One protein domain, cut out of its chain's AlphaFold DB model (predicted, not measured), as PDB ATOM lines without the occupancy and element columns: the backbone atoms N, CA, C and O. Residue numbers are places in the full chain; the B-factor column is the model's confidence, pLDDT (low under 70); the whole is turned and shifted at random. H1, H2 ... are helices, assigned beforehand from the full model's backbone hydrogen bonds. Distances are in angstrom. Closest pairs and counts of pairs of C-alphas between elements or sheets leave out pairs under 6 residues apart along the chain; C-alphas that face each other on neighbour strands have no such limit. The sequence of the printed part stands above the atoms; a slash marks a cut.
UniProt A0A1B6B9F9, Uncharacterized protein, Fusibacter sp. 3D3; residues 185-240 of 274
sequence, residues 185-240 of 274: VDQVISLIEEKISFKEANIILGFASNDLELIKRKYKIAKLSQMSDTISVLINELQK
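AT A GLANCE: This is residues 185 to 240 of the 274 residues of an uncharacterized protein of Fusibacter sp. 3D3 (UniProt A0A1B6B9F9). Four short helices pack mostly crosswise in a compact body: H1 stands at right angles to H2, H2 runs beside H4, and H3, the longest, crosses H4. The 56 printed residues have four named helices in chain order H1 to H4 and no named strand, all helix; the radius of gyration of the C-alphas is 9.8 A, the spans 26 by 23 by 16 A.

HOW THE PARTS SIT: Start with H1, residues 185 to 191; it touches H2, residues 198 to 207, about perpendicular at 87 degrees, closest at C-alphas 185 and 201, 5.6 A. H3, residues 212 to 224, touches H4, residues 230 to 239, at a steep tilt of 51 degrees, opposite ways, closest at C-alphas 222 and 234, 5.3 A. H2 touches H4 at a shallow tilt of 31 degrees, the same way, closest at C-alphas 207 and 238, 5.8 A. H1 and H4 are apart. In each helix every O i to N i+4 pair is within hydrogen-bond range.

IN THESE COORDINATES: Find C-alpha 185 at (-39.765, -19.185, -1.527), where H1 begins, 9.8 A long. H2 measures 14.4 A, H3 18.7 A, and H4 14.1 A, ending at C-alpha 239, (-37.195, -1.483, 1.801).

THE WHOLE: The farthest C-alphas, 210 and 226, are 26.7 A apart. The printed part has no cut and no long link; pLDDT is under 70 at residues 226 to 228.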
ATOM      1  N   VAL A 185     -40.063 -19.162  -2.958       77.69
ATOM      2  CA  VAL A 185     -39.765 -19.185  -1.527       77.69
ATOM      3  C   VAL A 185     -38.637 -20.161  -1.180       77.69
ATOM      4  O   VAL A 185     -37.707 -19.777  -0.480       77.69
ATOM      5  N   ASP A 186     -38.659 -21.385  -1.711       80.06
ATOM      6  CA  ASP A 186     -37.603 -22.388  -1.506       80.06
ATOM      7  C   ASP A 186     -36.285 -21.949  -2.150       80.06
ATOM      8  O   ASP A 186     -35.209 -22.178  -1.598       80.06
ATOM      9  N   GLN A 187     -36.363 -21.264  -3.297       81.31
ATOM     10  CA  GLN A 187     -35.189 -20.688  -3.952       81.31
ATOM     11  C   GLN A 187     -34.567 -19.587  -3.087       81.31
ATOM     12  O   GLN A 187     -33.354 -19.597  -2.880       81.31
ATOM     13  N   VAL A 188     -35.373 -18.700  -2.496       81.38
ATOM     14  CA  VAL A 188     -34.889 -17.686  -1.542       81.38
ATOM     15  C   VAL A 188     -34.303 -18.319  -0.281       81.38
ATOM     16  O   VAL A 188     -33.240 -17.888   0.162       81.38
ATOM     17  N   ILE A 189     -34.927 -19.378   0.243       83.88
ATOM     18  CA  ILE A 189     -34.390 -20.155   1.372       83.88
ATOM     19  C   ILE A 189     -33.033 -20.768   1.019       83.88
ATOM     20  O   ILE A 189     -32.125 -20.725   1.838       83.88
ATOM     21  N   SER A 190     -32.852 -21.287  -0.197       82.56
ATOM     22  CA  SER A 190     -31.556 -21.835  -0.621       82.56
ATOM     23  C   SER A 190     -30.481 -20.770  -0.881       82.56
ATOM     24  O   SER A 190     -29.291 -21.057  -0.765       82.56
ATOM     25  N   LEU A 191     -30.884 -19.547  -1.248       82.50
ATOM     26  CA  LEU A 191     -29.974 -18.437  -1.539       82.50
ATOM     27  C   LEU A 191     -29.400 -17.799  -0.271       82.50
ATOM     28  O   LEU A 191     -28.308 -17.228  -0.319       82.50
ATOM     29  N   ILE A 192     -30.138 -17.866   0.835       81.62
ATOM     30  CA  ILE A 192     -29.741 -17.315   2.127       81.62
ATOM     31  C   ILE A 192     -29.122 -18.446   2.950       81.62
ATOM     32  O   ILE A 192     -29.770 -19.437   3.257       81.62
ATOM     33  N   GLU A 193     -27.848 -18.307   3.315       76.94
ATOM     34  CA  GLU A 193     -27.118 -19.335   4.078       76.94
ATOM     35  C   GLU A 193     -27.623 -19.466   5.530       76.94
ATOM     36  O   GLU A 193     -27.339 -20.451   6.213       76.94
ATOM     37  N   GLU A 194     -28.378 -18.477   6.011       77.31
ATOM     38  CA  GLU A 194     -29.004 -18.483   7.332       77.31
ATOM     39  C   GLU A 194     -30.342 -19.230   7.332       77.31
ATOM     40  O   GLU A 194     -31.076 -19.254   6.345       77.31
ATOM     41  N   LYS A 195     -30.688 -19.823   8.481       78.00
ATOM     42  CA  LYS A 195     -31.976 -20.501   8.671       78.00
ATOM     43  C   LYS A 195     -33.108 -19.476   8.705       78.00
ATOM     44  O   LYS A 195     -33.499 -19.034   9.781       78.00
ATOM     45  N   ILE A 196     -33.641 -19.149   7.537       80.44
ATOM     46  CA  ILE A 196     -34.826 -18.304   7.412       80.44
ATOM     47  C   ILE A 196     -36.114 -19.122   7.455       80.44
ATOM     48  O   ILE A 196     -36.212 -20.230   6.924       80.44
ATOM     49  N   SER A 197     -37.129 -18.559   8.103       84.38
ATOM     50  CA  SER A 197     -38.486 -19.086   8.099       84.38
ATOM     51  C   SER A 197     -39.162 -18.847   6.748       84.38
ATOM     52  O   SER A 197     -38.918 -17.848   6.074       84.38
ATOM     53  N   PHE A 198     -40.126 -19.701   6.395       80.44
ATOM     54  CA  PHE A 198     -40.986 -19.509   5.219       80.44
ATOM     55  C   PHE A 198     -41.692 -18.139   5.219       80.44
ATOM     56  O   PHE A 198     -41.920 -17.541   4.169       80.44
ATOM     57  N   LYS A 199     -42.013 -17.602   6.406       80.81
ATOM     58  CA  LYS A 199     -42.600 -16.259   6.545       80.81
ATOM     59  C   LYS A 199     -41.612 -15.158   6.155       80.81
ATOM     60  O   LYS A 199     -41.994 -14.229   5.456       80.81
ATOM     61  N   GLU A 200     -40.357 -15.278   6.571       80.56
ATOM     62  CA  GLU A 200     -39.301 -14.302   6.270       80.56
ATOM     63  C   GLU A 200     -38.940 -14.333   4.784       80.56
ATOM     64  O   GLU A 200     -38.823 -13.282   4.160       80.56
ATOM     65  N   ALA A 201     -38.880 -15.526   4.191       83.31
ATOM     66  CA  ALA A 201     -38.688 -15.710   2.757       83.31
ATOM     67  C   ALA A 201     -39.783 -15.012   1.925       83.31
ATOM     68  O   ALA A 201     -39.476 -14.308   0.963       83.31
ATOM     69  N   ASN A 202     -41.054 -15.138   2.329       81.88
ATOM     70  CA  ASN A 202     -42.170 -14.441   1.677       81.88
ATOM     71  C   ASN A 202     -42.092 -12.920   1.831       81.88
ATOM     72  O   ASN A 202     -42.412 -12.192   0.897       81.88
ATOM     73  N   ILE A 203     -41.660 -12.434   2.994       80.56
ATOM     74  CA  ILE A 203     -41.471 -11.001   3.237       80.56
ATOM     75  C   ILE A 203     -40.366 -10.450   2.325       80.56
ATOM     76  O   ILE A 203     -40.553  -9.420   1.681       80.56
ATOM     77  N   ILE A 204     -39.239 -11.158   2.219       82.81
ATOM     78  CA  ILE A 204     -38.118 -10.803   1.340       82.81
ATOM     79  C   ILE A 204     -38.564 -10.782  -0.129       82.81
ATOM     80  O   ILE A 204     -38.277  -9.819  -0.840       82.81
ATOM     81  N   LEU A 205     -39.313 -11.798  -0.572       84.88
ATOM     82  CA  LEU A 205     -39.894 -11.844  -1.919       84.88
ATOM     83  C   LEU A 205     -40.868 -10.697  -2.179       84.88
ATOM     84  O   LEU A 205     -40.818 -10.088  -3.246       84.88
ATOM     85  N   GLY A 206     -41.716 -10.382  -1.197       81.19
ATOM     86  CA  GLY A 206     -42.657  -9.269  -1.267       81.19
ATOM     87  C   GLY A 206     -41.947  -7.926  -1.430       81.19
ATOM     88  O   GLY A 206     -42.339  -7.132  -2.281       81.19
ATOM     89  N   PHE A 207     -40.861  -7.689  -0.687       82.12
ATOM     90  CA  PHE A 207     -40.079  -6.455  -0.822       82.12
ATOM     91  C   PHE A 207     -39.278  -6.386  -2.123       82.12
ATOM     92  O   PHE A 207     -39.135  -5.310  -2.694       82.12
ATOM     93  N   ALA A 208     -38.800  -7.520  -2.628       81.06
ATOM     94  CA  ALA A 208     -38.085  -7.588  -3.897       81.06
ATOM     95  C   ALA A 208     -39.006  -7.659  -5.127       81.06
ATOM     96  O   ALA A 208     -38.511  -7.810  -6.237       81.06
ATOM     97  N   SER A 209     -40.334  -7.582  -4.958       81.19
ATOM     98  CA  SER A 209     -41.308  -7.728  -6.054       81.19
ATOM     99  C   SER A 209     -41.094  -9.001  -6.896       81.19
ATOM    100  O   SER A 209     -41.257  -8.983  -8.112       81.19
ATOM    101  N   ASN A 210     -40.732 -10.114  -6.245       80.12
ATOM    102  CA  ASN A 210     -40.372 -11.401  -6.863       80.12
ATOM    103  C   ASN A 210     -39.078 -11.414  -7.708       80.12
ATOM    104  O   ASN A 210     -38.842 -12.380  -8.435       80.12
ATOM    105  N   ASP A 211     -38.211 -10.403  -7.595       83.56
ATOM    106  CA  ASP A 211     -36.898 -10.385  -8.249       83.56
ATOM    107  C   ASP A 211     -35.818 -11.076  -7.388       83.56
ATOM    108  O   ASP A 211     -35.321 -10.542  -6.390       83.56
ATOM    109  N   LEU A 212     -35.424 -12.286  -7.797       82.62
ATOM    110  CA  LEU A 212     -34.376 -13.077  -7.139       82.62
ATOM    111  C   LEU A 212     -32.971 -12.474  -7.295       82.62
ATOM    112  O   LEU A 212     -32.117 -12.658  -6.419       82.62
ATOM    113  N   GLU A 213     -32.698 -11.755  -8.385       82.88
ATOM    114  CA  GLU A 213     -31.384 -11.150  -8.615       82.88
ATOM    115  C   GLU A 213     -31.150  -9.970  -7.676       82.88
ATOM    116  O   GLU A 213     -30.049  -9.801  -7.133       82.88
ATOM    117  N   LEU A 214     -32.202  -9.189  -7.434       84.50
ATOM    118  CA  LEU A 214     -32.187  -8.076  -6.496       84.50
ATOM    119  C   LEU A 214     -31.941  -8.575  -5.065       84.50
ATOM    120  O   LEU A 214     -31.060  -8.042  -4.379       84.50
ATOM    121  N   ILE A 215     -32.610  -9.659  -4.652       84.75
ATOM    122  CA  ILE A 215     -32.367 -10.321  -3.358       84.75
ATOM    123  C   ILE A 215     -30.906 -10.754  -3.252       84.75
ATOM    124  O   ILE A 215     -30.237 -10.428  -2.274       84.75
ATOM    125  N   LYS A 216     -30.363 -11.424  -4.275       85.12
ATOM    126  CA  LYS A 216     -28.968 -11.888  -4.278       85.12
ATOM    127  C   LYS A 216     -27.970 -10.732  -4.172       85.12
ATOM    128  O   LYS A 216     -26.966 -10.844  -3.466       85.12
ATOM    129  N   ARG A 217     -28.223  -9.616  -4.862       82.12
ATOM    130  CA  ARG A 217     -27.365  -8.422  -4.827       82.12
ATOM    131  C   ARG A 217     -27.385  -7.765  -3.449       82.12
ATOM    132  O   ARG A 217     -26.321  -7.498  -2.894       82.12
ATOM    133  N   LYS A 218     -28.572  -7.552  -2.882       83.50
ATOM    134  CA  LYS A 218     -28.738  -6.948  -1.553       83.50
ATOM    135  C   LYS A 218     -28.264  -7.876  -0.431       83.50
ATOM    136  O   LYS A 218     -27.667  -7.398   0.527       83.50
ATOM    137  N   TYR A 219     -28.402  -9.193  -0.584       85.31
ATOM    138  CA  TYR A 219     -27.895 -10.177   0.378       85.31
ATOM    139  C   TYR A 219     -26.369 -10.172   0.467       85.31
ATOM    140  O   TYR A 219     -25.822 -10.230   1.564       85.31
ATOM    141  N   LYS A 220     -25.656  -9.998  -0.654       83.25
ATOM    142  CA  LYS A 220     -24.193  -9.810  -0.621       83.25
ATOM    143  C   LYS A 220     -23.785  -8.581   0.193       83.25
ATOM    144  O   LYS A 220     -22.802  -8.644   0.922       83.25
ATOM    145  N   ILE A 221     -24.539  -7.487   0.084       80.25
ATOM    146  CA  ILE A 221     -24.302  -6.260   0.859       80.25
ATOM    147  C   ILE A 221     -24.601  -6.514   2.343       80.25
ATOM    148  O   ILE A 221     -23.794  -6.167   3.199       80.25
ATOM    149  N   ALA A 222     -25.716  -7.182   2.644       80.06
ATOM    150  CA  ALA A 222     -26.101  -7.531   4.007       80.06
ATOM    151  C   ALA A 222     -25.093  -8.476   4.685       80.06
ATOM    152  O   ALA A 222     -24.755  -8.262   5.843       80.06
ATOM    153  N   LYS A 223     -24.538  -9.454   3.956       81.31
ATOM    154  CA  LYS A 223     -23.502 -10.381   4.449       81.31
ATOM    155  C   LYS A 223     -22.171  -9.688   4.767       81.31
ATOM    156  O   LYS A 223     -21.408 -10.174   5.594       81.31
ATOM    157  N   LEU A 224     -21.876  -8.564   4.110       76.31
ATOM    158  CA  LEU A 224     -20.700  -7.739   4.412       76.31
ATOM    159  C   LEU A 224     -20.914  -6.823   5.627       76.31
ATOM    160  O   LEU A 224     -19.949  -6.253   6.140       76.31
ATOM    161  N   SER A 225     -22.156  -6.672   6.089       74.38
ATOM    162  CA  SER A 225     -22.475  -5.895   7.280       74.38
ATOM    163  C   SER A 225     -21.999  -6.628   8.537       74.38
ATOM    164  O   SER A 225     -22.242  -7.816   8.698       74.38
ATOM    165  N   GLN A 226     -21.352  -5.915   9.464       64.88
ATOM    166  CA  GLN A 226     -20.931  -6.456  10.771       64.88
ATOM    167  C   GLN A 226     -22.089  -6.578  11.785       64.88
ATOM    168  O   GLN A 226     -21.855  -6.774  12.976       64.88
ATOM    169  N   MET A 227     -23.336  -6.395  11.346       64.69
ATOM    170  CA  MET A 227     -24.517  -6.511  12.204       64.69
ATOM    171  C   MET A 227     -24.822  -7.987  12.499       64.69
ATOM    172  O   MET A 227     -24.577  -8.847  11.657       64.69
ATOM    173  N   SER A 228     -25.375  -8.278  13.683       63.78
ATOM    174  CA  SER A 228     -25.691  -9.649  14.117       63.78
ATOM    175  C   SER A 228     -26.803 -10.313  13.301       63.78
ATOM    176  O   SER A 228     -26.763 -11.527  13.133       63.78
ATOM    177  N   ASP A 229     -27.747  -9.523  12.774       79.00
ATOM    178  CA  ASP A 229     -28.925 -10.023  12.056       79.00
ATOM    179  C   ASP A 229     -28.870  -9.617  10.577       79.00
ATOM    180  O   ASP A 229     -29.336  -8.542  10.178       79.00
ATOM    181  N   THR A 230     -28.294 -10.478   9.733       79.81
ATOM    182  CA  THR A 230     -28.134 -10.177   8.299       79.81
ATOM    183  C   THR A 230     -29.478 -10.102   7.568       79.81
ATOM    184  O   THR A 230     -29.632  -9.306   6.641       79.81
ATOM    185  N   ILE A 231     -30.485 -10.852   8.027       80.75
ATOM    186  CA  ILE A 231     -31.851 -10.847   7.484       80.75
ATOM    187  C   ILE A 231     -32.523  -9.486   7.692       80.75
ATOM    188  O   ILE A 231     -33.117  -8.937   6.766       80.75
ATOM    189  N   SER A 232     -32.395  -8.893   8.882       79.44
ATOM    190  CA  SER A 232     -32.953  -7.565   9.163       79.44
ATOM    191  C   SER A 232     -32.275  -6.483   8.323       79.44
ATOM    192  O   SER A 232     -32.944  -5.583   7.817       79.44
ATOM    193  N   VAL A 233     -30.958  -6.594   8.111       81.00
ATOM    194  CA  VAL A 233     -30.219  -5.701   7.204       81.00
ATOM    195  C   VAL A 233     -30.686  -5.880   5.761       81.00
ATOM    196  O   VAL A 233     -30.904  -4.885   5.076       81.00
ATOM    197  N   LEU A 234     -30.892  -7.119   5.308       82.44
ATOM    198  CA  LEU A 234     -31.418  -7.416   3.977       82.44
ATOM    199  C   LEU A 234     -32.806  -6.799   3.777       82.44
ATOM    200  O   LEU A 234     -33.024  -6.114   2.783       82.44
ATOM    201  N   ILE A 235     -33.726  -6.989   4.724       82.19
ATOM    202  CA  ILE A 235     -35.074  -6.410   4.657       82.19
ATOM    203  C   ILE A 235     -34.998  -4.881   4.607       82.19
ATOM    204  O   ILE A 235     -35.631  -4.272   3.748       82.19
ATOM    205  N   ASN A 236     -34.171  -4.255   5.450       82.06
ATOM    206  CA  ASN A 236     -33.961  -2.804   5.417       82.06
ATOM    207  C   ASN A 236     -33.387  -2.330   4.072       82.06
ATOM    208  O   ASN A 236     -33.784  -1.289   3.555       82.06
ATOM    209  N   GLU A 237     -32.463  -3.087   3.482       78.81
ATOM    210  CA  GLU A 237     -31.869  -2.777   2.179       78.81
ATOM    211  C   GLU A 237     -32.830  -2.970   1.002       78.81
ATOM    212  O   GLU A 237     -32.696  -2.271  -0.003       78.81
ATOM    213  N   LEU A 238     -33.791  -3.887   1.121       82.31
ATOM    214  CA  LEU A 238     -34.873  -4.087   0.154       82.31
ATOM    215  C   LEU A 238     -35.977  -3.029   0.300       82.31
ATOM    216  O   LEU A 238     -36.582  -2.627  -0.687       82.31
ATOM    217  N   GLN A 239     -36.220  -2.542   1.519       78.62
ATOM    218  CA  GLN A 239     -37.195  -1.483   1.801       78.62
ATOM    219  C   GLN A 239     -36.741  -0.093   1.347       78.62
ATOM    220  O   GLN A 239     -37.582   0.767   1.067       78.62
ATOM    221  N   LYS A 240     -35.428   0.152   1.265       78.12
ATOM    222  CA  LYS A 240     -34.869   1.382   0.690       78.12
ATOM    223  C   LYS A 240     -35.170   1.423  -0.813       78.12
ATOM    224  O   LYS A 240     -34.350   1.001  -1.623       78.12
TER     225      LYS A 240